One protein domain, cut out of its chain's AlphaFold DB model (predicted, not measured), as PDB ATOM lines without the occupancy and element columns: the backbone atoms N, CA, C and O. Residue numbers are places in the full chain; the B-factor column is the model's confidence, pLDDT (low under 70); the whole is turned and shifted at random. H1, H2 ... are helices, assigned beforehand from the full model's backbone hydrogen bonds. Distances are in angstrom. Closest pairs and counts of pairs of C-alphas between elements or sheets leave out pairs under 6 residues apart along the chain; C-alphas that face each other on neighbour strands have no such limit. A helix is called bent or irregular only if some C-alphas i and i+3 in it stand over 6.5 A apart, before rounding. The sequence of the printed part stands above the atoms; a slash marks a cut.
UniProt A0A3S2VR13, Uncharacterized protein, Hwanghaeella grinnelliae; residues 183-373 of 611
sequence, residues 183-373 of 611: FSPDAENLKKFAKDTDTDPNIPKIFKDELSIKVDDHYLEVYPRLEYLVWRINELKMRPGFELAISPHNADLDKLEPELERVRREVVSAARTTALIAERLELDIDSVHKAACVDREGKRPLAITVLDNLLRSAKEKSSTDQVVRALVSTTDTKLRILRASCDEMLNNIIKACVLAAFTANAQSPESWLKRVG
ATOM      1  N   PHE A 183     -55.053 -30.961  -7.736       72.19
ATOM      2  CA  PHE A 183     -54.851 -29.584  -8.164       72.19
ATOM      3  C   PHE A 183     -53.651 -29.503  -9.114       72.19
ATOM      4  O   PHE A 183     -52.519 -29.788  -8.726       72.19
ATOM      5  N   SER A 184     -53.906 -29.118 -10.364       71.19
ATOM      6  CA  SER A 184     -52.891 -29.018 -11.409       71.19
ATOM      7  C   SER A 184     -53.116 -27.731 -12.199       71.19
ATOM      8  O   SER A 184     -53.867 -27.732 -13.180       71.19
ATOM      9  N   PRO A 185     -52.476 -26.624 -11.796       75.31
ATOM     10  CA  PRO A 185     -52.597 -25.370 -12.517       75.31
ATOM     11  C   PRO A 185     -52.029 -25.509 -13.935       75.31
ATOM     12  O   PRO A 185     -51.089 -26.264 -14.197       75.31
ATOM     13  N   ASP A 186     -52.613 -24.781 -14.877       80.44
ATOM     14  CA  ASP A 186     -52.186 -24.787 -16.269       80.44
ATOM     15  C   ASP A 186     -50.766 -24.232 -16.422       80.44
ATOM     16  O   ASP A 186     -50.332 -23.311 -15.725       80.44
ATOM     17  N   ALA A 187     -50.031 -24.785 -17.387       79.00
ATOM     18  CA  ALA A 187     -48.621 -24.466 -17.588       79.00
ATOM     19  C   ALA A 187     -48.359 -22.975 -17.872       79.00
ATOM     20  O   ALA A 187     -47.262 -22.490 -17.591       79.00
ATOM     21  N   GLU A 188     -49.330 -22.258 -18.439       82.38
ATOM     22  CA  GLU A 188     -49.219 -20.829 -18.723       82.38
ATOM     23  C   GLU A 188     -49.360 -19.989 -17.448       82.38
ATOM     24  O   GLU A 188     -48.457 -19.203 -17.142       82.38
ATOM     25  N   ASN A 189     -50.417 -20.202 -16.655       84.12
ATOM     26  CA  ASN A 189     -50.566 -19.497 -15.381       84.12
ATOM     27  C   ASN A 189     -49.462 -19.873 -14.384       84.12
ATOM     28  O   ASN A 189     -49.001 -18.998 -13.662       84.12
ATOM     29  N   LEU A 190     -48.946 -21.107 -14.406       82.12
ATOM     30  CA  LEU A 190     -47.759 -21.497 -13.634       82.12
ATOM     31  C   LEU A 190     -46.523 -20.657 -13.970       82.12
ATOM     32  O   LEU A 190     -45.816 -20.203 -13.073       82.12
ATOM     33  N   LYS A 191     -46.247 -20.445 -15.264       80.75
ATOM     34  CA  LYS A 191     -45.115 -19.610 -15.698       80.75
ATOM     35  C   LYS A 191     -45.288 -18.165 -15.248       80.75
ATOM     36  O   LYS A 191     -44.306 -17.524 -14.883       80.75
ATOM     37  N   LYS A 192     -46.520 -17.657 -15.303       86.19
ATOM     38  CA  LYS A 192     -46.848 -16.302 -14.865       86.19
ATOM     39  C   LYS A 192     -46.688 -16.154 -13.350       86.19
ATOM     40  O   LYS A 192     -45.969 -15.262 -12.923       86.19
ATOM     41  N   PHE A 193     -47.258 -17.077 -12.577       87.00
ATOM     42  CA  PHE A 193     -47.114 -17.142 -11.125       87.00
ATOM     43  C   PHE A 193     -45.643 -17.145 -10.708       87.00
ATOM     44  O   PHE A 193     -45.228 -16.256  -9.979       87.00
ATOM     45  N   ALA A 194     -44.840 -18.066 -11.255       81.31
ATOM     46  CA  ALA A 194     -43.416 -18.160 -10.935       81.31
ATOM     47  C   ALA A 194     -42.662 -16.854 -11.232       81.31
ATOM     48  O   ALA A 194     -41.830 -16.428 -10.437       81.31
ATOM     49  N   LYS A 195     -42.974 -16.196 -12.359       83.06
ATOM     50  CA  LYS A 195     -42.377 -14.907 -12.721       83.06
ATOM     51  C   LYS A 195     -42.745 -13.810 -11.724       83.06
ATOM     52  O   LYS A 195     -41.876 -13.019 -11.381       83.06
ATOM     53  N   ASP A 196     -44.001 -13.755 -11.293       83.38
ATOM     54  CA  ASP A 196     -44.488 -12.727 -10.375       83.38
ATOM     55  C   ASP A 196     -43.909 -12.945  -8.962       83.38
ATOM     56  O   ASP A 196     -43.374 -12.008  -8.369       83.38
ATOM     57  N   THR A 197     -43.904 -14.184  -8.456       80.75
ATOM     58  CA  THR A 197     -43.372 -14.509  -7.121       80.75
ATOM     59  C   THR A 197     -41.853 -14.412  -7.028       80.75
ATOM     60  O   THR A 197     -41.344 -13.996  -5.995       80.75
ATOM     61  N   ASP A 198     -41.108 -14.737  -8.095       73.62
ATOM     62  CA  ASP A 198     -39.638 -14.627  -8.098       73.62
ATOM     63  C   ASP A 198     -39.145 -13.178  -7.931       73.62
ATOM     64  O   ASP A 198     -37.973 -12.962  -7.610       73.62
ATOM     65  N   THR A 199     -40.013 -12.186  -8.162       74.69
ATOM     66  CA  THR A 199     -39.667 -10.770  -7.978       74.69
ATOM     67  C   THR A 199     -39.834 -10.263  -6.548       74.69
ATOM     68  O   THR A 199     -39.236  -9.237  -6.219       74.69
ATOM     69  N   ASP A 200     -40.581 -10.966  -5.691       71.56
ATOM     70  CA  ASP A 200     -40.819 -10.544  -4.311       71.56
ATOM     71  C   ASP A 200     -39.847 -11.249  -3.345       71.56
ATOM     72  O   ASP A 200     -39.935 -12.462  -3.148       71.56
ATOM     73  N   PRO A 201     -38.918 -10.520  -2.699       67.25
ATOM     74  CA  PRO A 201     -37.964 -11.117  -1.767       67.25
ATOM     75  C   PRO A 201     -38.605 -11.642  -0.471       67.25
ATOM     76  O   PRO A 201     -37.936 -12.361   0.274       67.25
ATOM     77  N   ASN A 202     -39.856 -11.277  -0.172       66.38
ATOM     78  CA  ASN A 202     -40.564 -11.725   1.028       66.38
ATOM     79  C   ASN A 202     -41.284 -13.064   0.829       66.38
ATOM     80  O   ASN A 202     -41.635 -13.715   1.815       66.38
ATOM     81  N   ILE A 203     -41.475 -13.492  -0.422       67.75
ATOM     82  CA  ILE A 203     -42.125 -14.759  -0.747       67.75
ATOM     83  C   ILE A 203     -41.040 -15.848  -0.837       67.75
ATOM     84  O   ILE A 203     -40.075 -15.707  -1.597       67.75
ATOM     85  N   PRO A 204     -41.144 -16.944  -0.059       67.56
ATOM     86  CA  PRO A 204     -40.303 -18.119  -0.251       67.56
ATOM     87  C   PRO A 204     -40.362 -18.577  -1.709       67.56
ATOM     88  O   PRO A 204     -41.441 -18.645  -2.292       67.56
ATOM     89  N   LYS A 205     -39.220 -18.919  -2.313       68.75
ATOM     90  CA  LYS A 205     -39.245 -19.432  -3.687       68.75
ATOM     91  C   LYS A 205     -39.998 -20.752  -3.738       68.75
ATOM     92  O   LYS A 205     -39.655 -21.685  -3.018       68.75
ATOM     93  N   ILE A 206     -40.978 -20.803  -4.630       66.62
ATOM     94  CA  ILE A 206     -41.815 -21.969  -4.884       66.62
ATOM     95  C   ILE A 206     -41.396 -22.564  -6.218       66.62
ATOM     96  O   ILE A 206     -41.356 -21.869  -7.236       66.62
ATOM     97  N   PHE A 207     -41.089 -23.856  -6.224       65.75
ATOM     98  CA  PHE A 207     -40.695 -24.545  -7.445       65.75
ATOM     99  C   PHE A 207     -41.910 -25.168  -8.126       65.75
ATOM    100  O   PHE A 207     -42.856 -25.626  -7.487       65.75
ATOM    101  N   LYS A 208     -41.878 -25.202  -9.461       61.84
ATOM    102  CA  LYS A 208     -42.987 -25.714 -10.277       61.84
ATOM    103  C   LYS A 208     -43.372 -27.149  -9.902       61.84
ATOM    104  O   LYS A 208     -44.557 -27.474  -9.885       61.84
ATOM    105  N   ASP A 209     -42.380 -27.973  -9.585       63.72
ATOM    106  CA  ASP A 209     -42.591 -29.381  -9.263       63.72
ATOM    107  C   ASP A 209     -43.331 -29.545  -7.925       63.72
ATOM    108  O   ASP A 209     -44.147 -30.455  -7.806       63.72
ATOM    109  N   GLU A 210     -43.189 -28.600  -6.983       63.09
ATOM    110  CA  GLU A 210     -43.872 -28.612  -5.674       63.09
ATOM    111  C   GLU A 210     -45.395 -28.471  -5.789       63.09
ATOM    112  O   GLU A 210     -46.130 -28.917  -4.913       63.09
ATOM    113  N   LEU A 211     -45.893 -27.907  -6.892       63.88
ATOM    114  CA  LEU A 211     -47.332 -27.796  -7.143       63.88
ATOM    115  C   LEU A 211     -47.941 -29.122  -7.627       63.88
ATOM    116  O   LEU A 211     -49.139 -29.343  -7.450       63.88
ATOM    117  N   SER A 212     -47.113 -30.014  -8.184       58.31
ATOM    118  CA  SER A 212     -47.522 -31.285  -8.800       58.31
ATOM    119  C   SER A 212     -47.394 -32.518  -7.895       58.31
ATOM    120  O   SER A 212     -47.809 -33.609  -8.286       58.31
ATOM    121  N   ILE A 213     -46.844 -32.363  -6.685       60.84
ATOM    122  CA  ILE A 213     -46.635 -33.472  -5.745       60.84
ATOM    123  C   ILE A 213     -47.984 -33.961  -5.215       60.84
ATOM    124  O   ILE A 213     -48.787 -33.182  -4.704       60.84
ATOM    125  N   LYS A 214     -48.274 -35.259  -5.353       56.44
ATOM    126  CA  LYS A 214     -49.469 -35.853  -4.740       56.44
ATOM    127  C   LYS A 214     -49.338 -35.746  -3.225       56.44
ATOM    128  O   LYS A 214     -48.276 -36.060  -2.708       56.44
ATOM    129  N   VAL A 215     -50.412 -35.309  -2.564       54.72
ATOM    130  CA  VAL A 215     -50.466 -35.119  -1.107       54.72
ATOM    131  C   VAL A 215     -50.303 -36.471  -0.429       54.72
ATOM    132  O   VAL A 215     -51.290 -37.148  -0.165       54.72
ATOM    133  N   ASP A 216     -49.064 -36.862  -0.173       50.69
ATOM    134  CA  ASP A 216     -48.734 -38.008   0.658       50.69
ATOM    135  C   ASP A 216     -47.872 -37.485   1.815       50.69
ATOM    136  O   ASP A 216     -46.675 -37.269   1.691       50.69
ATOM    137  N   ASP A 217     -48.524 -37.263   2.959       51.59
ATOM    138  CA  ASP A 217     -47.985 -37.139   4.326       51.59
ATOM    139  C   ASP A 217     -47.071 -35.964   4.749       51.59
ATOM    140  O   ASP A 217     -46.745 -35.882   5.939       51.59
ATOM    141  N   HIS A 218     -46.688 -35.017   3.888       57.81
ATOM    142  CA  HIS A 218     -45.700 -33.980   4.258       57.81
ATOM    143  C   HIS A 218     -46.364 -32.659   4.711       57.81
ATOM    144  O   HIS A 218     -47.452 -32.294   4.264       57.81
ATOM    145  N   TYR A 219     -45.759 -31.961   5.684       57.62
ATOM    146  CA  TYR A 219     -46.401 -30.873   6.438       57.62
ATOM    147  C   TYR A 219     -46.593 -29.590   5.625       57.62
ATOM    148  O   TYR A 219     -47.478 -28.800   5.957       57.62
ATOM    149  N   LEU A 220     -45.777 -29.365   4.590       64.31
ATOM    150  CA  LEU A 220     -45.718 -28.076   3.893       64.31
ATOM    151  C   LEU A 220     -46.094 -28.108   2.405       64.31
ATOM    152  O   LEU A 220     -46.083 -27.063   1.760       64.31
ATOM    153  N   GLU A 221     -46.498 -29.254   1.858       69.50
ATOM    154  CA  GLU A 221     -46.901 -29.383   0.443       69.50
ATOM    155  C   GLU A 221     -48.155 -28.570   0.085       69.50
ATOM    156  O   GLU A 221     -48.375 -28.205  -1.070       69.50
ATOM    157  N   VAL A 222     -48.978 -28.238   1.084       75.62
ATOM    158  CA  VAL A 222     -50.186 -27.423   0.906       75.62
ATOM    159  C   VAL A 222     -49.832 -25.957   0.624       75.62
ATOM    160  O   VAL A 222     -50.528 -25.296  -0.146       75.62
ATOM    161  N   TYR A 223     -48.736 -25.446   1.191       83.56
ATOM    162  CA  TYR A 223     -48.399 -24.021   1.142       83.56
ATOM    163  C   TYR A 223     -48.183 -23.470  -0.282       83.56
ATOM    164  O   TYR A 223     -48.824 -22.469  -0.613       83.56
ATOM    165  N   PRO A 224     -47.382 -24.109  -1.164       82.31
ATOM    166  CA  PRO A 224     -47.232 -23.671  -2.555       82.31
ATOM    167  C   PRO A 224     -48.566 -23.472  -3.283       82.31
ATOM    168  O   PRO A 224     -48.738 -22.522  -4.049       82.31
ATOM    169  N   ARG A 225     -49.540 -24.351  -3.020       83.38
ATOM    170  CA  ARG A 225     -50.875 -24.273  -3.623       83.38
ATOM    171  C   ARG A 225     -51.692 -23.121  -3.057       83.38
ATOM    172  O   ARG A 225     -52.402 -22.474  -3.821       83.38
ATOM    173  N   LEU A 226     -51.589 -22.846  -1.756       86.94
ATOM    174  CA  LEU A 226     -52.256 -21.696  -1.133       86.94
ATOM    175  C   LEU A 226     -51.772 -20.381  -1.745       86.94
ATOM    176  O   LEU A 226     -52.598 -19.555  -2.131       86.94
ATOM    177  N   GLU A 227     -50.457 -20.226  -1.912       88.00
ATOM    178  CA  GLU A 227     -49.850 -19.065  -2.579       88.00
ATOM    179  C   GLU A 227     -50.379 -18.879  -3.996       88.00
ATOM    180  O   GLU A 227     -50.856 -17.801  -4.357       88.00
ATOM    181  N   TYR A 228     -50.374 -19.955  -4.787       88.12
ATOM    182  CA  TYR A 228     -50.906 -19.911  -6.142       88.12
ATOM    183  C   TYR A 228     -52.394 -19.527  -6.162       88.12
ATOM    184  O   TYR A 228     -52.813 -18.708  -6.982       88.12
ATOM    185  N   LEU A 229     -53.207 -20.103  -5.272       87.62
ATOM    186  CA  LEU A 229     -54.646 -19.841  -5.220       87.62
ATOM    187  C   LEU A 229     -54.947 -18.387  -4.857       87.62
ATOM    188  O   LEU A 229     -55.777 -17.765  -5.520       87.62
ATOM    189  N   VAL A 230     -54.264 -17.826  -3.857       90.06
ATOM    190  CA  VAL A 230     -54.439 -16.416  -3.478       90.06
ATOM    191  C   VAL A 230     -53.978 -15.488  -4.599       90.06
ATOM    192  O   VAL A 230     -54.734 -14.595  -4.989       90.06
ATOM    193  N   TRP A 231     -52.813 -15.748  -5.205       91.25
ATOM    194  CA  TRP A 231     -52.345 -15.004  -6.379       91.25
ATOM    195  C   TRP A 231     -53.380 -15.032  -7.511       91.25
ATOM    196  O   TRP A 231     -53.739 -13.990  -8.065       91.25
ATOM    197  N   ARG A 232     -53.935 -16.210  -7.818       89.44
ATOM    198  CA  ARG A 232     -54.902 -16.367  -8.905       89.44
ATOM    199  C   ARG A 232     -56.227 -15.670  -8.611       89.44
ATOM    200  O   ARG A 232     -56.808 -15.060  -9.506       89.44
ATOM    201  N   ILE A 233     -56.706 -15.733  -7.373       87.38
ATOM    202  CA  ILE A 233     -57.894 -15.001  -6.925       87.38
ATOM    203  C   ILE A 233     -57.683 -13.492  -7.091       87.38
ATOM    204  O   ILE A 233     -58.566 -12.814  -7.621       87.38
ATOM    205  N   ASN A 234     -56.516 -12.973  -6.703       88.94
ATOM    206  CA  ASN A 234     -56.164 -11.561  -6.852       88.94
ATOM    207  C   ASN A 234     -56.048 -11.145  -8.328       88.94
ATOM    208  O   ASN A 234     -56.518 -10.076  -8.711       88.94
ATOM    209  N   GLU A 235     -55.514 -12.004  -9.196       89.00
ATOM    210  CA  GLU A 235     -55.492 -11.740 -10.638       89.00
ATOM    211  C   GLU A 235     -56.908 -11.712 -11.238       89.00
ATOM    212  O   GLU A 235     -57.237 -10.861 -12.070       89.00
ATOM    213  N   LEU A 236     -57.770 -12.646 -10.823       85.25
ATOM    214  CA  LEU A 236     -59.148 -12.715 -11.297       85.25
ATOM    215  C   LEU A 236     -59.974 -11.525 -10.795       85.25
ATOM    216  O   LEU A 236     -60.759 -10.996 -11.581       85.25
ATOM    217  N   LYS A 237     -59.753 -11.055  -9.555       84.06
ATOM    218  CA  LYS A 237     -60.359  -9.835  -8.978       84.06
ATOM    219  C   LYS A 237     -60.251  -8.626  -9.906       84.06
ATOM    220  O   LYS A 237     -61.211  -7.878 -10.028       84.06
ATOM    221  N   MET A 238     -59.132  -8.485 -10.613       84.06
ATOM    222  CA  MET A 238     -58.874  -7.352 -11.512       84.06
ATOM    223  C   MET A 238     -59.663  -7.414 -12.833       84.06
ATOM    224  O   MET A 238     -59.607  -6.482 -13.634       84.06
ATOM    225  N   ARG A 239     -60.381  -8.510 -13.117       82.62
ATOM    226  CA  ARG A 239     -61.176  -8.648 -14.346       82.62
ATOM    227  C   ARG A 239     -62.591  -8.081 -14.115       82.62
ATOM    228  O   ARG A 239     -63.288  -8.590 -13.240       82.62
ATOM    229  N   PRO A 240     -63.095  -7.141 -14.944       72.25
ATOM    230  CA  PRO A 240     -64.355  -6.424 -14.682       72.25
ATOM    231  C   PRO A 240     -65.587  -7.323 -14.492       72.25
ATOM    232  O   PRO A 240     -66.434  -7.080 -13.638       72.25
ATOM    233  N   GLY A 241     -65.691  -8.402 -15.277       66.44
ATOM    234  CA  GLY A 241     -66.796  -9.360 -15.151       66.44
ATOM    235  C   GLY A 241     -66.712 -10.242 -13.902       66.44
ATOM    236  O   GLY A 241     -67.708 -10.844 -13.513       66.44
ATOM    237  N   PHE A 242     -65.533 -10.332 -13.290       68.88
ATOM    238  CA  PHE A 242     -65.290 -11.123 -12.092       68.88
ATOM    239  C   PHE A 242     -65.493 -10.278 -10.836       68.88
ATOM    240  O   PHE A 242     -66.225 -10.708  -9.953       68.88
ATOM    241  N   GLU A 243     -64.951  -9.057 -10.803       73.50
ATOM    242  CA  GLU A 243     -65.112  -8.098  -9.701       73.50
ATOM    243  C   GLU A 243     -66.580  -7.949  -9.274       73.50
ATOM    244  O   GLU A 243     -66.910  -8.099  -8.100       73.50
ATOM    245  N   LEU A 244     -67.489  -7.765 -10.239       67.25
ATOM    246  CA  LEU A 244     -68.930  -7.668  -9.986       67.25
ATOM    247  C   LEU A 244     -69.493  -8.909  -9.274       67.25
ATOM    248  O   LEU A 244     -70.293  -8.774  -8.349       67.25
ATOM    249  N   ALA A 245     -69.064 -10.107  -9.678       64.19
ATOM    250  CA  ALA A 245     -69.566 -11.371  -9.144       64.19
ATOM    251  C   ALA A 245     -69.064 -11.663  -7.724       64.19
ATOM    252  O   ALA A 245     -69.795 -12.251  -6.923       64.19
ATOM    253  N   ILE A 246     -67.834 -11.255  -7.409       72.12
ATOM    254  CA  ILE A 246     -67.207 -11.516  -6.108       72.12
ATOM    255  C   ILE A 246     -67.248 -10.326  -5.153       72.12
ATOM    256  O   ILE A 246     -66.926 -10.494  -3.981       72.12
ATOM    257  N   SER A 247     -67.708  -9.157  -5.610       75.88
ATOM    258  CA  SER A 247     -67.814  -7.941  -4.797       75.88
ATOM    259  C   SER A 247     -68.503  -8.126  -3.436       75.88
ATOM    260  O   SER A 247     -67.990  -7.566  -2.464       75.88
ATOM    261  N   PRO A 248     -69.566  -8.954  -3.276       73.38
ATOM    262  CA  PRO A 248     -70.169  -9.186  -1.959       73.38
ATOM    263  C   PRO A 248     -69.238  -9.904  -0.973       73.38
ATOM    264  O   PRO A 248     -69.488  -9.899   0.230       73.38
ATOM    265  N   HIS A 249     -68.180 -10.533  -1.483       76.94
ATOM    266  CA  HIS A 249     -67.219 -11.344  -0.745       76.94
ATOM    267  C   HIS A 249     -65.819 -10.725  -0.706       76.94
ATOM    268  O   HIS A 249     -64.914 -11.345  -0.151       76.94
ATOM    269  N   ASN A 250     -65.623  -9.507  -1.228       81.44
ATOM    270  CA  ASN A 250     -64.316  -8.842  -1.211       81.44
ATOM    271  C   ASN A 250     -63.745  -8.760   0.207       81.44
ATOM    272  O   ASN A 250     -62.615  -9.172   0.412       81.44
ATOM    273  N   ALA A 251     -64.556  -8.391   1.204       82.56
ATOM    274  CA  ALA A 251     -64.112  -8.316   2.597       82.56
ATOM    275  C   ALA A 251     -63.608  -9.655   3.172       82.56
ATOM    276  O   ALA A 251     -62.776  -9.648   4.074       82.56
ATOM    277  N   ASP A 252     -64.110 -10.794   2.687       79.69
ATOM    278  CA  ASP A 252     -63.610 -12.110   3.096       79.69
ATOM    279  C   ASP A 252     -62.375 -12.511   2.280       79.69
ATOM    280  O   ASP A 252     -61.414 -13.029   2.838       79.69
ATOM    281  N   LEU A 253     -62.354 -12.205   0.980       82.94
ATOM    282  CA  LEU A 253     -61.195 -12.444   0.117       82.94
ATOM    283  C   LEU A 253     -59.990 -11.569   0.492       82.94
ATOM    284  O   LEU A 253     -58.854 -11.978   0.290       82.94
ATOM    285  N   ASP A 254     -60.219 -10.368   1.013       86.38
ATOM    286  CA  ASP A 254     -59.175  -9.428   1.433       86.38
ATOM    287  C   ASP A 254     -58.498  -9.869   2.742       86.38
ATOM    288  O   ASP A 254     -57.395  -9.419   3.040       86.38
ATOM    289  N   LYS A 255     -59.111 -10.787   3.506       88.06
ATOM    290  CA  LYS A 255     -58.485 -11.421   4.683       88.06
ATOM    291  C   LYS A 255     -57.484 -12.510   4.308       88.06
ATOM    292  O   LYS A 255     -56.602 -12.805   5.111       88.06
ATOM    293  N   LEU A 256     -57.587 -13.070   3.099       87.50
ATOM    294  CA  LEU A 256     -56.711 -14.157   2.656       87.50
ATOM    295  C   LEU A 256     -55.247 -13.712   2.576       87.50
ATOM    296  O   LEU A 256     -54.374 -14.473   2.970       87.50
ATOM    297  N   GLU A 257     -54.964 -12.488   2.123       90.44
ATOM    298  CA  GLU A 257     -53.580 -12.003   2.000       90.44
ATOM    299  C   GLU A 257     -52.903 -11.801   3.375       90.44
ATOM    300  O   GLU A 257     -51.815 -12.338   3.577       90.44
ATOM    301  N   PRO A 258     -53.523 -11.130   4.373       90.19
ATOM    302  CA  PRO A 258     -52.979 -11.085   5.734       90.19
ATOM    303  C   PRO A 258     -52.789 -12.461   6.387       90.19
ATOM    304  O   PRO A 258     -51.819 -12.663   7.122       90.19
ATOM    305  N   GLU A 259     -53.712 -13.399   6.151       88.44
ATOM    306  CA  GLU A 259     -53.600 -14.778   6.642       88.44
ATOM    307  C   GLU A 259     -52.416 -15.498   5.983       88.44
ATOM    308  O   GLU A 259     -51.588 -16.082   6.686       88.44
ATOM    309  N   LEU A 260     -52.264 -15.367   4.662       89.12
ATOM    310  CA  LEU A 260     -51.128 -15.906   3.917       89.12
ATOM    311  C   LEU A 260     -49.804 -15.324   4.405       89.12
ATOM    312  O   LEU A 260     -48.839 -16.054   4.592       89.12
ATOM    313  N   GLU A 261     -49.761 -14.024   4.689       88.12
ATOM    314  CA  GLU A 261     -48.565 -13.344   5.188       88.12
ATOM    315  C   GLU A 261     -48.141 -13.842   6.578       88.12
ATOM    316  O   GLU A 261     -46.956 -13.892   6.927       88.12
ATOM    317  N   ARG A 262     -49.101 -14.259   7.408       88.06
ATOM    318  CA  ARG A 262     -48.790 -14.955   8.660       88.06
ATOM    319  C   ARG A 262     -48.146 -16.315   8.380       88.06
ATOM    320  O   ARG A 262     -47.106 -16.608   8.971       88.06
ATOM    321  N   VAL A 263     -48.716 -17.097   7.463       86.56
ATOM    322  CA  VAL A 263     -48.187 -18.409   7.060       86.56
ATOM    323  C   VAL A 263     -46.787 -18.273   6.440       86.56
ATOM    324  O   VAL A 263     -45.874 -18.977   6.867       86.56
ATOM    325  N   ARG A 264     -46.561 -17.309   5.535       85.31
ATOM    326  CA  ARG A 264     -45.246 -16.968   4.946       85.31
ATOM    327  C   ARG A 264     -44.177 -16.784   6.020       85.31
ATOM    328  O   ARG A 264     -43.118 -17.410   5.971       85.31
ATOM    329  N   ARG A 265     -44.459 -15.963   7.037       84.12
ATOM    330  CA  ARG A 265     -43.518 -15.707   8.143       84.12
ATOM    331  C   ARG A 265     -43.212 -16.966   8.956       84.12
ATOM    332  O   ARG A 265     -42.064 -17.167   9.361       84.12
ATOM    333  N   GLU A 266     -44.211 -17.812   9.186       82.88
ATOM    334  CA  GLU A 266     -44.038 -19.090   9.880       82.88
ATOM    335  C   GLU A 266     -43.191 -20.075   9.052       82.88
ATOM    336  O   GLU A 266     -42.252 -20.661   9.602       82.88
ATOM    337  N   VAL A 267     -43.421 -20.177   7.735       81.38
ATOM    338  CA  VAL A 267     -42.602 -20.973   6.799       81.38
ATOM    339  C   VAL A 267     -41.146 -20.508   6.823       81.38
ATOM    340  O   VAL A 267     -40.243 -21.319   7.019       81.38
ATOM    341  N   VAL A 268     -40.890 -19.200   6.706       79.31
ATOM    342  CA  VAL A 268     -39.526 -18.639   6.745       79.31
ATOM    343  C   VAL A 268     -38.837 -18.938   8.084       79.31
ATOM    344  O   VAL A 268     -37.652 -19.281   8.122       79.31
ATOM    345  N   SER A 269     -39.567 -18.843   9.197       79.38
ATOM    346  CA  SER A 269     -39.061 -19.173  10.536       79.38
ATOM    347  C   SER A 269     -38.705 -20.658  10.675       79.38
ATOM    348  O   SER A 269     -37.638 -21.003  11.203       79.38
ATOM    349  N   ALA A 270     -39.564 -21.549  10.173       77.06
ATOM    350  CA  ALA A 270     -39.314 -22.987  10.138       77.06
ATOM    351  C   ALA A 270     -38.112 -23.322   9.245       77.06
ATOM    352  O   ALA A 270     -37.241 -24.094   9.654       77.06
ATOM    353  N   ALA A 271     -37.997 -22.669   8.086       74.50
ATOM    354  CA  ALA A 271     -36.893 -22.854   7.155       74.50
ATOM    355  C   ALA A 271     -35.539 -22.494   7.777       74.50
ATOM    356  O   ALA A 271     -34.601 -23.290   7.729       74.50
ATOM    357  N   ARG A 272     -35.452 -21.340   8.451       76.12
ATOM    358  CA  ARG A 272     -34.243 -20.921   9.181       76.12
ATOM    359  C   ARG A 272     -33.866 -21.904  10.288       76.12
ATOM    360  O   ARG A 272     -32.697 -22.236  10.439       76.12
ATOM    361  N   THR A 273     -34.852 -22.382  11.050       74.25
ATOM    362  CA  THR A 273     -34.602 -23.341  12.141       74.25
ATOM    363  C   THR A 273     -34.094 -24.678  11.589       74.25
ATOM    364  O   THR A 273     -33.149 -25.251  12.124       74.25
ATOM    365  N   THR A 274     -34.671 -25.145  10.481       72.81
ATOM    366  CA  THR A 274     -34.280 -26.400   9.824       72.81
ATOM    367  C   THR A 274     -32.886 -26.309   9.209       72.81
ATOM    368  O   THR A 274     -32.104 -27.244   9.346       72.81
ATOM    369  N   ALA A 275     -32.532 -25.168   8.608       69.94
ATOM    370  CA  ALA A 275     -31.184 -24.926   8.096       69.94
ATOM    371  C   ALA A 275     -30.123 -25.009   9.209       69.94
ATOM    372  O   ALA A 275     -29.111 -25.679   9.032       69.94
ATOM    373  N   LEU A 276     -30.394 -24.425  10.385       73.31
ATOM    374  CA  LEU A 276     -29.505 -24.523  11.552       73.31
ATOM    375  C   LEU A 276     -29.349 -25.966  12.061       73.31
ATOM    376  O   LEU A 276     -28.272 -26.351  12.511       73.31
ATOM    377  N   ILE A 277     -30.419 -26.770  12.014       74.06
ATOM    378  CA  ILE A 277     -30.360 -28.197  12.368       74.06
ATOM    379  C   ILE A 277     -29.490 -28.954  11.363       74.06
ATOM    380  O   ILE A 277     -28.655 -29.758  11.769       74.06
ATOM    381  N   ALA A 278     -29.683 -28.694  10.070       70.31
ATOM    382  CA  ALA A 278     -28.943 -29.352   9.005       70.31
ATOM    383  C   ALA A 278     -27.444 -29.027   9.059       70.31
ATOM    384  O   ALA A 278     -26.634 -29.944   8.969       70.31
ATOM    385  N   GLU A 279     -27.089 -27.762   9.298       75.62
ATOM    386  CA  GLU A 279     -25.703 -27.321   9.497       75.62
ATOM    387  C   GLU A 279     -25.052 -28.034  10.693       75.62
ATOM    388  O   GLU A 279     -23.953 -28.568  10.574       75.62
ATOM    389  N   ARG A 280     -25.754 -28.131  11.831       76.19
ATOM    390  CA  ARG A 280     -25.242 -28.818  13.032       76.19
ATOM    391  C   ARG A 280     -25.074 -30.324  12.875       76.19
ATOM    392  O   ARG A 280     -24.265 -30.916  13.577       76.19
ATOM    393  N   LEU A 281     -25.880 -30.938  12.020       75.00
ATOM    394  CA  LEU A 281     -25.838 -32.371  11.746       75.00
ATOM    395  C   LEU A 281     -24.949 -32.722  10.548       75.00
ATOM    396  O   LEU A 281     -24.948 -33.885  10.140       75.00
ATOM    397  N   GLU A 282     -24.254 -31.731   9.972       77.62
ATOM    398  CA  GLU A 282     -23.464 -31.870   8.742       77.62
ATOM    399  C   GLU A 282     -24.255 -32.598   7.641       77.62
ATOM    400  O   GLU A 282     -23.740 -33.437   6.899       77.62
ATOM    401  N   LEU A 283     -25.562 -32.324   7.562       72.06
ATOM    402  CA  LEU A 283     -26.387 -32.853   6.487       72.06
ATOM    403  C   LEU A 283     -25.943 -32.172   5.198       72.06
ATOM    404  O   LEU A 283     -25.866 -30.948   5.141       72.06
ATOM    405  N   ASP A 284     -25.670 -32.959   4.161       68.00
ATOM    406  CA  ASP A 284     -25.324 -32.441   2.841       68.00
ATOM    407  C   ASP A 284     -26.571 -31.811   2.198       68.00
ATOM    408  O   ASP A 284     -27.296 -32.443   1.427       68.00
ATOM    409  N   ILE A 285     -26.849 -30.558   2.575       63.03
ATOM    410  CA  ILE A 285     -27.988 -29.767   2.097       63.03
ATOM    411  C   ILE A 285     -27.952 -29.681   0.573       63.03
ATOM    412  O   ILE A 285     -29.006 -29.761  -0.048       63.03
ATOM    413  N   ASP A 286     -26.767 -29.583  -0.032       59.16
ATOM    414  CA  ASP A 286     -26.605 -29.508  -1.481       59.16
ATOM    415  C   ASP A 286     -26.997 -30.821  -2.166       59.16
ATOM    416  O   ASP A 286     -27.630 -30.778  -3.219       59.16
ATOM    417  N   SER A 287     -26.697 -31.985  -1.579       57.50
ATOM    418  CA  SER A 287     -27.188 -33.273  -2.093       57.50
ATOM    419  C   SER A 287     -28.705 -33.407  -1.983       57.50
ATOM    420  O   SER A 287     -29.335 -33.864  -2.933       57.50
ATOM    421  N   VAL A 288     -29.312 -32.952  -0.880       52.84
ATOM    422  CA  VAL A 288     -30.772 -32.997  -0.694       52.84
ATOM    423  C   VAL A 288     -31.461 -31.988  -1.618       52.84
ATOM    424  O   VAL A 288     -32.493 -32.294  -2.210       52.84
ATOM    425  N   HIS A 289     -30.865 -30.810  -1.817       51.72
ATOM    426  CA  HIS A 289     -31.353 -29.778  -2.730       51.72
ATOM    427  C   HIS A 289     -31.223 -30.214  -4.197       51.72
ATOM    428  O   HIS A 289     -32.166 -30.033  -4.960       51.72
ATOM    429  N   LYS A 290     -30.108 -30.855  -4.587       50.41
ATOM    430  CA  LYS A 290     -29.908 -31.444  -5.928       50.41
ATOM    431  C   LYS A 290     -30.796 -32.661  -6.185       50.41
ATOM    432  O   LYS A 290     -31.216 -32.865  -7.318       50.41
ATOM    433  N   ALA A 291     -31.080 -33.467  -5.160       45.75
ATOM    434  CA  ALA A 291     -31.990 -34.608  -5.263       45.75
ATOM    435  C   ALA A 291     -33.461 -34.174  -5.379       45.75
ATOM    436  O   ALA A 291     -34.250 -34.879  -6.002       45.75
ATOM    437  N   ALA A 292     -33.824 -33.024  -4.801       43.47
ATOM    438  CA  ALA A 292     -35.191 -32.506  -4.798       43.47
ATOM    439  C   ALA A 292     -35.487 -31.470  -5.899       43.47
ATOM    440  O   ALA A 292     -36.652 -31.254  -6.217       43.47
ATOM    441  N   CYS A 293     -34.479 -30.806  -6.478       40.41
ATOM    442  CA  CYS A 293     -34.662 -29.765  -7.491       40.41
ATOM    443  C   CYS A 293     -33.547 -29.791  -8.549       40.41
ATOM    444  O   CYS A 293     -32.357 -29.703  -8.239       40.41
ATOM    445  N   VAL A 294     -33.948 -29.839  -9.823       38.62
ATOM    446  CA  VAL A 294     -33.048 -29.689 -10.970       38.62
ATOM    447  C   VAL A 294     -32.645 -28.219 -11.116       38.62
ATOM    448  O   VAL A 294     -33.441 -27.365 -11.491       38.62
ATOM    449  N   ASP A 295     -31.372 -27.985 -10.823       41.09
ATOM    450  CA  ASP A 295     -30.484 -26.936 -11.320       41.09
ATOM    451  C   ASP A 295     -30.868 -25.453 -11.141       41.09
ATOM    452  O   ASP A 295     -31.816 -24.908 -11.711       41.09
ATOM    453  N   ARG A 296     -30.010 -24.750 -10.397       37.47
ATOM    454  CA  ARG A 296     -29.242 -23.589 -10.884       37.47
ATOM    455  C   ARG A 296     -28.422 -23.035  -9.704       37.47
ATOM    456  O   ARG A 296     -28.919 -22.873  -8.599       37.47
ATOM    457  N   GLU A 297     -27.165 -22.748  -9.988       36.81
ATOM    458  CA  GLU A 297     -26.260 -21.753  -9.397       36.81
ATOM    459  C   GLU A 297     -26.590 -21.180  -7.998       36.81
ATOM    460  O   GLU A 297     -27.448 -20.312  -7.821       36.81
ATOM    461  N   GLY A 298     -25.818 -21.704  -7.035       42.28
ATOM    462  CA  GLY A 298     -25.326 -21.144  -5.770       42.28
ATOM    463  C   GLY A 298     -25.929 -19.843  -5.237       42.28
ATOM    464  O   GLY A 298     -25.823 -18.789  -5.859       42.28
ATOM    465  N   LYS A 299     -26.397 -19.923  -3.982       41.66
ATOM    466  CA  LYS A 299     -27.162 -18.938  -3.186       41.66
ATOM    467  C   LYS A 299     -28.667 -19.035  -3.424       41.66
ATOM    468  O   LYS A 299     -29.270 -18.147  -4.025       41.66
ATOM    469  N   ARG A 300     -29.293 -20.119  -2.953       44.88
ATOM    470  CA  ARG A 300     -30.735 -20.315  -3.125       44.88
ATOM    471  C   ARG A 300     -31.480 -20.579  -1.823       44.88
ATOM    472  O   ARG A 300     -30.958 -21.292  -0.971       44.88
ATOM    473  N   PRO A 301     -32.686 -20.002  -1.668       47.56
ATOM    474  CA  PRO A 301     -33.601 -20.377  -0.597       47.56
ATOM    475  C   PRO A 301     -33.982 -21.857  -0.728       47.56
ATOM    476  O   PRO A 301     -34.132 -22.368  -1.839       47.56
ATOM    477  N   LEU A 302     -34.100 -22.546   0.410       53.97
ATOM    478  CA  LEU A 302     -34.501 -23.951   0.457       53.97
ATOM    479  C   LEU A 302     -35.921 -24.121  -0.095       53.97
ATOM    480  O   LEU A 302     -36.835 -23.429   0.351       53.97
ATOM    481  N   ALA A 303     -36.087 -25.071  -1.018       60.28
ATOM    482  CA  ALA A 303     -37.397 -25.569  -1.415       60.28
ATOM    483  C   ALA A 303     -38.130 -26.119  -0.183       60.28
ATOM    484  O   ALA A 303     -37.520 -26.663   0.742       60.28
ATOM    485  N   ILE A 304     -39.442 -25.977  -0.163       65.06
ATOM    486  CA  ILE A 304     -40.261 -26.305   0.999       65.06
ATOM    487  C   ILE A 304     -40.306 -27.815   1.223       65.06
ATOM    488  O   ILE A 304     -40.188 -28.292   2.349       65.06
ATOM    489  N   THR A 305     -40.346 -28.569   0.133       62.41
ATOM    490  CA  THR A 305     -40.213 -30.034   0.110       62.41
ATOM    491  C   THR A 305     -38.894 -30.541   0.704       62.41
ATOM    492  O   THR A 305     -38.839 -31.612   1.312       62.41
ATOM    493  N   VAL A 306     -37.820 -29.755   0.601       64.81
ATOM    494  CA  VAL A 306     -36.514 -30.090   1.188       64.81
ATOM    495  C   VAL A 306     -36.548 -29.975   2.714       64.81
ATOM    496  O   VAL A 306     -35.851 -30.729   3.391       64.81
ATOM    497  N   LEU A 307     -37.384 -29.096   3.281       67.12
ATOM    498  CA  LEU A 307     -37.505 -28.936   4.734       67.12
ATOM    499  C   LEU A 307     -38.033 -30.205   5.401       67.12
ATOM    500  O   LEU A 307     -37.441 -30.660   6.381       67.12
ATOM    501  N   ASP A 308     -39.082 -30.811   4.849       68.81
ATOM    502  CA  ASP A 308     -39.658 -32.036   5.412       68.81
ATOM    503  C   ASP A 308     -38.688 -33.226   5.315       68.81
ATOM    504  O   ASP A 308     -38.522 -33.981   6.281       68.81
ATOM    505  N   ASN A 309     -37.960 -33.352   4.200       71.94
ATOM    506  CA  ASN A 309     -36.933 -34.385   4.028       71.94
ATOM    507  C   ASN A 309     -35.747 -34.204   4.988       71.94
ATOM    508  O   ASN A 309     -35.263 -35.178   5.578       71.94
ATOM    509  N   LEU A 310     -35.296 -32.961   5.191       69.75
ATOM    510  CA  LEU A 310     -34.238 -32.639   6.150       69.75
ATOM    511  C   LEU A 310     -34.672 -32.927   7.585       69.75
ATOM    512  O   LEU A 310     -33.885 -33.461   8.359       69.75
ATOM    513  N   LEU A 311     -35.922 -32.640   7.946       73.06
ATOM    514  CA  LEU A 311     -36.468 -32.959   9.265       73.06
ATOM    515  C   LEU A 311     -36.599 -34.456   9.515       73.06
ATOM    516  O   LEU A 311     -36.309 -34.904  10.624       73.06
ATOM    517  N   ARG A 312     -37.008 -35.237   8.511       76.62
ATOM    518  CA  ARG A 312     -37.031 -36.703   8.613       76.62
ATOM    519  C   ARG A 312     -35.618 -37.246   8.833       76.62
ATOM    520  O   ARG A 312     -35.383 -37.951   9.811       76.62
ATOM    521  N   SER A 313     -34.671 -36.798   8.011       75.75
ATOM    522  CA  SER A 313     -33.251 -37.160   8.128       75.75
ATOM    523  C   SER A 313     -32.656 -36.738   9.479       75.75
ATOM    524  O   SER A 313     -31.884 -37.473  10.096       75.75
ATOM    525  N   ALA A 314     -33.037 -35.559   9.981       75.00
ATOM    526  CA  ALA A 314     -32.613 -35.065  11.283       75.00
ATOM    527  C   ALA A 314     -33.209 -35.887  12.430       75.00
ATOM    528  O   ALA A 314     -32.494 -36.182  13.383       75.00
ATOM    529  N   LYS A 315     -34.479 -36.308  12.350       80.50
ATOM    530  CA  LYS A 315     -35.097 -37.200  13.347       80.50
ATOM    531  C   LYS A 315     -34.340 -38.519  13.452       80.50
ATOM    532  O   LYS A 315     -34.006 -38.915  14.567       80.50
ATOM    533  N   GLU A 316     -34.013 -39.133  12.318       82.12
ATOM    534  CA  GLU A 316     -33.260 -40.392  12.256       82.12
ATOM    535  C   GLU A 316     -31.864 -40.271  12.883       82.12
ATOM    536  O   GLU A 316     -31.439 -41.161  13.616       82.12
ATOM    537  N   LYS A 317     -31.169 -39.145  12.665       78.38
ATOM    538  CA  LYS A 317     -29.815 -38.907  13.197       78.38
ATOM    539  C   LYS A 317     -29.769 -38.267  14.591       78.38
ATOM    540  O   LYS A 317     -28.713 -38.246  15.215       78.38
ATOM    541  N   SER A 318     -30.885 -37.753  15.108       77.06
ATOM    542  CA  SER A 318     -30.919 -36.975  16.360       77.06
ATOM    543  C   SER A 318     -30.682 -37.786  17.641       77.06
ATOM    544  O   SER A 318     -30.575 -37.198  18.715       77.06
ATOM    545  N   SER A 319     -30.588 -39.120  17.582       72.12
ATOM    546  CA  SER A 319     -30.544 -39.984  18.774       72.12
ATOM    547  C   SER A 319     -29.400 -39.675  19.751       72.12
ATOM    548  O   SER A 319     -29.509 -39.996  20.933       72.12
ATOM    549  N   THR A 320     -28.325 -39.038  19.289       69.00
ATOM    550  CA  THR A 320     -27.095 -38.799  20.059       69.00
ATOM    551  C   THR A 320     -26.976 -37.397  20.667       69.00
ATOM    552  O   THR A 320     -26.354 -37.266  21.717       69.00
ATOM    553  N   ASP A 321     -27.617 -36.364  20.111       80.06
ATOM    554  CA  ASP A 321     -27.457 -34.970  20.563       80.06
ATOM    555  C   ASP A 321     -28.758 -34.421  21.188       80.06
ATOM    556  O   ASP A 321     -29.827 -34.389  20.574       80.06
ATOM    557  N   GLN A 322     -28.690 -34.013  22.459       81.81
ATOM    558  CA  GLN A 322     -29.838 -33.483  23.206       81.81
ATOM    559  C   GLN A 322     -30.312 -32.118  22.681       81.81
ATOM    560  O   GLN A 322     -31.515 -31.849  22.676       81.81
ATOM    561  N   VAL A 323     -29.395 -31.272  22.210       79.19
ATOM    562  CA  VAL A 323     -29.719 -29.955  21.654       79.19
ATOM    563  C   VAL A 323     -30.381 -30.113  20.291       79.19
ATOM    564  O   VAL A 323     -31.389 -29.460  20.020       79.19
ATOM    565  N   VAL A 324     -29.883 -31.034  19.461       76.19
ATOM    566  CA  VAL A 324     -30.530 -31.378  18.187       76.19
ATOM    567  C   VAL A 324     -31.926 -31.948  18.428       76.19
ATOM    568  O   VAL A 324     -32.867 -31.507  17.774       76.19
ATOM    569  N   ARG A 325     -32.117 -32.850  19.402       80.44
ATOM    570  CA  ARG A 325     -33.458 -33.362  19.751       80.44
ATOM    571  C   ARG A 325     -34.426 -32.255  20.157       80.44
ATOM    572  O   ARG A 325     -35.568 -32.253  19.697       80.44
ATOM    573  N   ALA A 326     -33.978 -31.298  20.971       81.50
ATOM    574  CA  ALA A 326     -34.797 -30.155  21.372       81.50
ATOM    575  C   ALA A 326     -35.172 -29.263  20.173       81.50
ATOM    576  O   ALA A 326     -36.328 -28.854  20.041       81.50
ATOM    577  N   LEU A 327     -34.228 -29.008  19.260       77.31
ATOM    578  CA  LEU A 327     -34.470 -28.233  18.039       77.31
ATOM    579  C   LEU A 327     -35.410 -28.960  17.068       77.31
ATOM    580  O   LEU A 327     -36.338 -28.345  16.544       77.31
ATOM    581  N   VAL A 328     -35.221 -30.266  16.869       81.69
ATOM    582  CA  VAL A 328     -36.088 -31.112  16.035       81.69
ATOM    583  C   VAL A 328     -37.507 -31.154  16.602       81.69
ATOM    584  O   VAL A 328     -38.456 -30.934  15.858       81.69
ATOM    585  N   SER A 329     -37.674 -31.351  17.914       84.25
ATOM    586  CA  SER A 329     -38.990 -31.336  18.575       84.25
ATOM    587  C   SER A 329     -39.684 -29.970  18.477       84.25
ATOM    588  O   SER A 329     -40.880 -29.893  18.181       84.25
ATOM    589  N   THR A 330     -38.930 -28.883  18.661       84.25
ATOM    590  CA  THR A 330     -39.445 -27.516  18.497       84.25
ATOM    591  C   THR A 330     -39.903 -27.271  17.060       84.25
ATOM    592  O   THR A 330     -40.976 -26.712  16.834       84.25
ATOM    593  N   THR A 331     -39.112 -27.711  16.083       79.94
ATOM    594  CA  THR A 331     -39.423 -27.542  14.659       79.94
ATOM    595  C   THR A 331     -40.616 -28.403  14.248       79.94
ATOM    596  O   THR A 331     -41.510 -27.896  13.581       79.94
ATOM    597  N   ASP A 332     -40.713 -29.646  14.726       82.44
ATOM    598  CA  ASP A 332     -41.879 -30.519  14.516       82.44
ATOM    599  C   ASP A 332     -43.169 -29.881  15.050       82.44
ATOM    600  O   ASP A 332     -44.197 -29.869  14.377       82.44
ATOM    601  N   THR A 333     -43.104 -29.272  16.237       85.06
ATOM    602  CA  THR A 333     -44.247 -28.561  16.827       85.06
ATOM    603  C   THR A 333     -44.650 -27.354  15.977       85.06
ATOM    604  O   THR A 333     -45.833 -27.173  15.693       85.06
ATOM    605  N   LYS A 334     -43.675 -26.554  15.519       81.50
ATOM    606  CA  LYS A 334     -43.923 -25.430  14.601       81.50
ATOM    607  C   LYS A 334     -44.560 -25.893  13.292       81.50
ATOM    608  O   LYS A 334     -45.488 -25.245  12.831       81.50
ATOM    609  N   LEU A 335     -44.110 -27.011  12.723       80.50
ATOM    610  CA  LEU A 335     -44.681 -27.557  11.492       80.50
ATOM    611  C   LEU A 335     -46.105 -28.078  11.662       80.50
ATOM    612  O   LEU A 335     -46.920 -27.897  10.764       80.50
ATOM    613  N   ARG A 336     -46.448 -28.668  12.813       82.56
ATOM    614  CA  ARG A 336     -47.843 -29.043  13.106       82.56
ATOM    615  C   ARG A 336     -48.756 -27.826  13.196       82.56
ATOM    616  O   ARG A 336     -49.851 -27.860  12.646       82.56
ATOM    617  N   ILE A 337     -48.306 -26.768  13.874       83.56
ATOM    618  CA  ILE A 337     -49.044 -25.499  13.953       83.56
ATOM    619  C   ILE A 337     -49.206 -24.910  12.552       83.56
ATOM    620  O   ILE A 337     -50.309 -24.545  12.169       83.56
ATOM    621  N   LEU A 338     -48.127 -24.893  11.770       83.25
ATOM    622  CA  LEU A 338     -48.127 -24.378  10.409       83.25
ATOM    623  C   LEU A 338     -49.066 -25.167   9.490       83.25
ATOM    624  O   LEU A 338     -49.823 -24.566   8.739       83.25
ATOM    625  N   ARG A 339     -49.090 -26.501   9.596       83.12
ATOM    626  CA  ARG A 339     -50.049 -27.346   8.875       83.12
ATOM    627  C   ARG A 339     -51.488 -27.008   9.253       83.12
ATOM    628  O   ARG A 339     -52.303 -26.824   8.362       83.12
ATOM    629  N   ALA A 340     -51.782 -26.860  10.545       84.00
ATOM    630  CA  ALA A 340     -53.112 -26.454  10.994       84.00
ATOM    631  C   ALA A 340     -53.506 -25.067  10.445       84.00
ATOM    632  O   ALA A 340     -54.632 -24.900   9.985       84.00
ATOM    633  N   SER A 341     -52.574 -24.106  10.421       85.12
ATOM    634  CA  SER A 341     -52.776 -22.788   9.801       85.12
ATOM    635  C   SER A 341     -53.035 -22.895   8.290       85.12
ATOM    636  O   SER A 341     -53.927 -22.229   7.769       85.12
ATOM    637  N   CYS A 342     -52.291 -23.749   7.577       84.00
ATOM    638  CA  CYS A 342     -52.501 -24.016   6.152       84.00
ATOM    639  C   CYS A 342     -53.862 -24.675   5.883       84.00
ATOM    640  O   CYS A 342     -54.541 -24.288   4.937       84.00
ATOM    641  N   ASP A 343     -54.283 -25.632   6.713       83.12
ATOM    642  CA  ASP A 343     -55.582 -26.306   6.594       83.12
ATOM    643  C   ASP A 343     -56.742 -25.332   6.868       83.12
ATOM    644  O   ASP A 343     -57.754 -25.335   6.163       83.12
ATOM    645  N   GLU A 344     -56.605 -24.455   7.866       84.69
ATOM    646  CA  GLU A 344     -57.570 -23.385   8.141       84.69
ATOM    647  C   GLU A 344     -57.673 -22.415   6.958       84.69
ATOM    648  O   GLU A 344     -58.772 -22.127   6.474       84.69
ATOM    649  N   MET A 345     -56.531 -21.981   6.426       85.88
ATOM    650  CA  MET A 345     -56.483 -21.105   5.263       85.88
ATOM    651  C   MET A 345     -57.072 -21.778   4.018       85.88
ATOM    652  O   MET A 345     -57.832 -21.151   3.281       85.88
ATOM    653  N   LEU A 346     -56.784 -23.062   3.794       83.81
ATOM    654  CA  LEU A 346     -57.374 -23.838   2.707       83.81
ATOM    655  C   LEU A 346     -58.900 -23.850   2.817       83.81
ATOM    656  O   LEU A 346     -59.587 -23.605   1.828       83.81
ATOM    657  N   ASN A 347     -59.436 -24.071   4.017       81.88
ATOM    658  CA  ASN A 347     -60.875 -24.015   4.258       81.88
ATOM    659  C   ASN A 347     -61.453 -22.621   3.967       81.88
ATOM    660  O   ASN A 347     -62.523 -22.522   3.360       81.88
ATOM    661  N   ASN A 348     -60.747 -21.547   4.335       82.38
ATOM    662  CA  ASN A 348     -61.155 -20.174   4.028       82.38
ATOM    663  C   ASN A 348     -61.149 -19.899   2.518       82.38
ATOM    664  O   ASN A 348     -62.115 -19.335   1.996       82.38
ATOM    665  N   ILE A 349     -60.116 -20.357   1.805       81.06
ATOM    666  CA  ILE A 349     -60.038 -20.269   0.345       81.06
ATOM    667  C   ILE A 349     -61.183 -21.063  -0.274       81.06
ATOM    668  O   ILE A 349     -61.967 -20.480  -1.009       81.06
ATOM    669  N   ILE A 350     -61.352 -22.348   0.054       79.25
ATOM    670  CA  ILE A 350     -62.445 -23.198  -0.450       79.25
ATOM    671  C   ILE A 350     -63.794 -22.526  -0.210       79.25
ATOM    672  O   ILE A 350     -64.618 -22.447  -1.121       79.25
ATOM    673  N   LYS A 351     -64.016 -21.969   0.979       77.12
ATOM    674  CA  LYS A 351     -65.248 -21.253   1.292       77.12
ATOM    675  C   LYS A 351     -65.465 -20.060   0.365       77.12
ATOM    676  O   LYS A 351     -66.555 -19.917  -0.190       77.12
ATOM    677  N   ALA A 352     -64.451 -19.220   0.184       75.00
ATOM    678  CA  ALA A 352     -64.548 -18.041  -0.667       75.00
ATOM    679  C   ALA A 352     -64.726 -18.414  -2.149       75.00
ATOM    680  O   ALA A 352     -65.543 -17.825  -2.855       75.00
ATOM    681  N   CYS A 353     -64.027 -19.457  -2.576       73.31
ATOM    682  CA  CYS A 353     -64.099 -20.094  -3.876       73.31
ATOM    683  C   CYS A 353     -65.515 -20.590  -4.200       73.31
ATOM    684  O   CYS A 353     -66.095 -20.227  -5.220       73.31
ATOM    685  N   VAL A 354     -66.119 -21.343  -3.282       73.75
ATOM    686  CA  VAL A 354     -67.502 -21.822  -3.386       73.75
ATOM    687  C   VAL A 354     -68.481 -20.655  -3.453       73.75
ATOM    688  O   VAL A 354     -69.345 -20.631  -4.322       73.75
ATOM    689  N   LEU A 355     -68.346 -19.670  -2.560       71.62
ATOM    690  CA  LEU A 355     -69.222 -18.496  -2.545       71.62
ATOM    691  C   LEU A 355     -69.163 -17.738  -3.881       71.62
ATOM    692  O   LEU A 355     -70.207 -17.458  -4.466       71.62
ATOM    693  N   ALA A 356     -67.956 -17.501  -4.401       68.38
ATOM    694  CA  ALA A 356     -67.730 -16.865  -5.695       68.38
ATOM    695  C   ALA A 356     -68.319 -17.668  -6.866       68.38
ATOM    696  O   ALA A 356     -68.933 -17.096  -7.770       68.38
ATOM    697  N   ALA A 357     -68.164 -18.993  -6.840       67.81
ATOM    698  CA  ALA A 357     -68.685 -19.898  -7.857       67.81
ATOM    699  C   ALA A 357     -70.215 -19.822  -7.987       67.81
ATOM    700  O   ALA A 357     -70.755 -20.007  -9.075       67.81
ATOM    701  N   PHE A 358     -70.915 -19.540  -6.887       64.81
ATOM    702  CA  PHE A 358     -72.371 -19.458  -6.871       64.81
ATOM    703  C   PHE A 358     -72.932 -18.050  -7.097       64.81
ATOM    704  O   PHE A 358     -74.018 -17.921  -7.662       64.81
ATOM    705  N   THR A 359     -72.233 -16.988  -6.683       62.06
ATOM    706  CA  THR A 359     -72.681 -15.607  -6.942       62.06
ATOM    707  C   THR A 359     -72.438 -15.169  -8.381       62.06
ATOM    708  O   THR A 359     -73.155 -14.300  -8.891       62.06
ATOM    709  N   ALA A 360     -71.476 -15.791  -9.067       58.47
ATOM    710  CA  ALA A 360     -71.234 -15.613 -10.490       58.47
ATOM    711  C   ALA A 360     -72.378 -16.218 -11.325       58.47
ATOM    712  O   ALA A 360     -72.205 -17.212 -12.017       58.47
ATOM    713  N   ASN A 361     -73.550 -15.573 -11.331       52.56
ATOM    714  CA  ASN A 361     -74.743 -15.957 -12.107       52.56
ATOM    715  C   ASN A 361     -74.488 -16.184 -13.621       52.56
ATOM    716  O   ASN A 361     -75.378 -16.661 -14.320       52.56
ATOM    717  N   ALA A 362     -73.310 -15.820 -14.138       47.97
ATOM    718  CA  ALA A 362     -72.906 -15.972 -15.533       47.97
ATOM    719  C   ALA A 362     -71.969 -17.169 -15.809       47.97
ATOM    720  O   ALA A 362     -71.683 -17.437 -16.975       47.97
ATOM    721  N   GLN A 363     -71.455 -17.866 -14.790       55.44
ATOM    722  CA  GLN A 363     -70.464 -18.937 -14.954       55.44
ATOM    723  C   GLN A 363     -70.860 -20.161 -14.126       55.44
ATOM    724  O   GLN A 363     -71.259 -20.031 -12.975       55.44
ATOM    725  N   SER A 364     -70.771 -21.362 -14.710       61.69
ATOM    726  CA  SER A 364     -70.973 -22.582 -13.926       61.69
ATOM    727  C   SER A 364     -69.883 -22.668 -12.851       61.69
ATOM    728  O   SER A 364     -68.738 -22.290 -13.136       61.69
ATOM    729  N   PRO A 365     -70.182 -23.192 -11.649       63.44
ATOM    730  CA  PRO A 365     -69.171 -23.396 -10.618       63.44
ATOM    731  C   PRO A 365     -67.941 -24.163 -11.118       63.44
ATOM    732  O   PRO A 365     -66.818 -23.867 -10.736       63.44
ATOM    733  N   GLU A 366     -68.148 -25.082 -12.055       68.94
ATOM    734  CA  GLU A 366     -67.112 -25.862 -12.738       68.94
ATOM    735  C   GLU A 366     -66.175 -24.981 -13.571       68.94
ATOM    736  O   GLU A 366     -64.956 -25.104 -13.504       68.94
ATOM    737  N   SER A 367     -66.731 -24.038 -14.339       71.38
ATOM    738  CA  SER A 367     -65.930 -23.092 -15.118       71.38
ATOM    739  C   SER A 367     -65.132 -22.145 -14.221       71.38
ATOM    740  O   SER A 367     -64.015 -21.761 -14.574       71.38
ATOM    741  N   TRP A 368     -65.682 -21.806 -13.052       73.19
ATOM    742  CA  TRP A 368     -65.000 -21.022 -12.029       73.19
ATOM    743  C   TRP A 368     -63.834 -21.825 -11.424       73.19
ATOM    744  O   TRP A 368     -62.693 -21.360 -11.455       73.19
ATOM    745  N   LEU A 369     -64.081 -23.073 -11.015       74.19
ATOM    746  CA  LEU A 369     -63.073 -24.007 -10.500       74.19
ATOM    747  C   LEU A 369     -61.919 -24.207 -11.485       74.19
ATOM    748  O   LEU A 369     -60.747 -24.066 -11.127       74.19
ATOM    749  N   LYS A 370     -62.254 -24.429 -12.758       77.50
ATOM    750  CA  LYS A 370     -61.282 -24.592 -13.839       77.50
ATOM    751  C   LYS A 370     -60.408 -23.356 -14.038       77.50
ATOM    752  O   LYS A 370     -59.209 -23.481 -14.259       77.50
ATOM    753  N   ARG A 371     -60.972 -22.147 -13.932       77.44
ATOM    754  CA  ARG A 371     -60.208 -20.887 -14.058       77.44
ATOM    755  C   ARG A 371     -59.235 -20.660 -12.907       77.44
ATOM    756  O   ARG A 371     -58.229 -19.975 -13.108       77.44
ATOM    757  N   VAL A 372     -59.552 -21.195 -11.732       76.69
ATOM    758  CA  VAL A 372     -58.697 -21.146 -10.543       76.69
ATOM    759  C   VAL A 372     -57.610 -22.231 -10.574       76.69
ATOM    760  O   VAL A 372     -56.591 -22.070  -9.915       76.69
ATOM    761  N   GLY A 373     -57.752 -23.263 -11.414       72.12
ATOM    762  CA  GLY A 373     -56.735 -24.302 -11.637       72.12
ATOM    763  C   GLY A 373     -57.128 -25.693 -11.138       72.12
ATOM    764  O   GLY A 373     -56.296 -26.595 -11.130       72.12
TER     765      GLY A 373
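AT A GLANCE: This is residues 183 to 373 of the 611 residues of an uncharacterized protein of Hwanghaeella grinnelliae (UniProt A0A3S2VR13). This is an elongated helical bundle built along one long helix, H8, with H5 side by side with it and H3 and H7 beside separate stretches of this pair. H4 and H9 pack near the last residues of H8, H6 packs on H7, and H1 crosses near H3. The printed part has 191 residues with nine named helices, H1 to H9 in chain order, and no named strand; its class is all helix. It is compact, with a radius of gyration of the C-alphas of 18.4 A, and spans 62 by 32 by 28 A.

IN THESE COORDINATES: H1 is residues 187 to 197, from C-alpha 187 at (-48.621, -24.466, -17.588). H2 is residues 208 to 211, H3 residues 222 to 237, 22.6 A long, and H4 residues 240 to 253. H5 is residues 256 to 280, 36.2 A, and H6 residues 285 to 292. H7 is residues 304 to 320, 26.3 A, with a kink of 32 degrees near residue 314. H8 is residues 322 to 359, 55.4 A, from C-alpha 322 at (-29.838, -33.483, 23.206). H9 is residues 365 to 372, ending at C-alpha 372 at (-58.697, -21.146, -10.543). H4 and H7 are irregular: C-alphas 248 and 251 are 7.6 A apart, and C-alphas 317 and 320 are 7.4 A apart.

HOW THE PARTS SIT: H3, H5, H7 and H8 form a bundle, a group of helices packed together. H5 touches H8, closest C-alphas Ala 270 and Thr 331 at 6.4 A, at a shallow tilt of 23 degrees, opposite ways. H3 touches H8 at residues 339 to 349 of H8 alone, closest C-alphas Tyr 223 and Cys 342 at 6.5 A. H7 and H8 are a helical hairpin, closest C-alphas Ser 318 and Arg 325 at 5.6 A. H4 touches H8, with C-alphas Ile 246 and Ala 356 closest at 5.4 A, and H9 touches H8, with Ala 357 and Pro 365 closest at 4.5 A. H6 touches H7, closest C-alphas His 289 and Val 306 at 6.5 A. H2 and H3 only just touch, with 3 pairs of C-alphas within 8 A, the closest Leu 211 and Arg 225 at 6.1 A. H1 is close to H3 but not clearly touching, about perpendicular at 86 degrees. Every O i to N i+4 pair is within hydrogen-bond range in H1, H3, H5, H6, H8 and H9; H7 has 10 of 13, H4 has 4 of 10 beside 6 of 11 O i to N i+3 pairs, and H2 is too short for an O i to N i+4 pair.

THE WHOLE: The two C-alphas farthest apart, Thr 320 and Ala 362, are 62.3 A apart. The printed part has no cut. The link from H6 to H7 is long. Mean pLDDT of the printed part is 73.1; 64 residues are under 70, among them 201 to 221, 284 to 308 and 356 to 366.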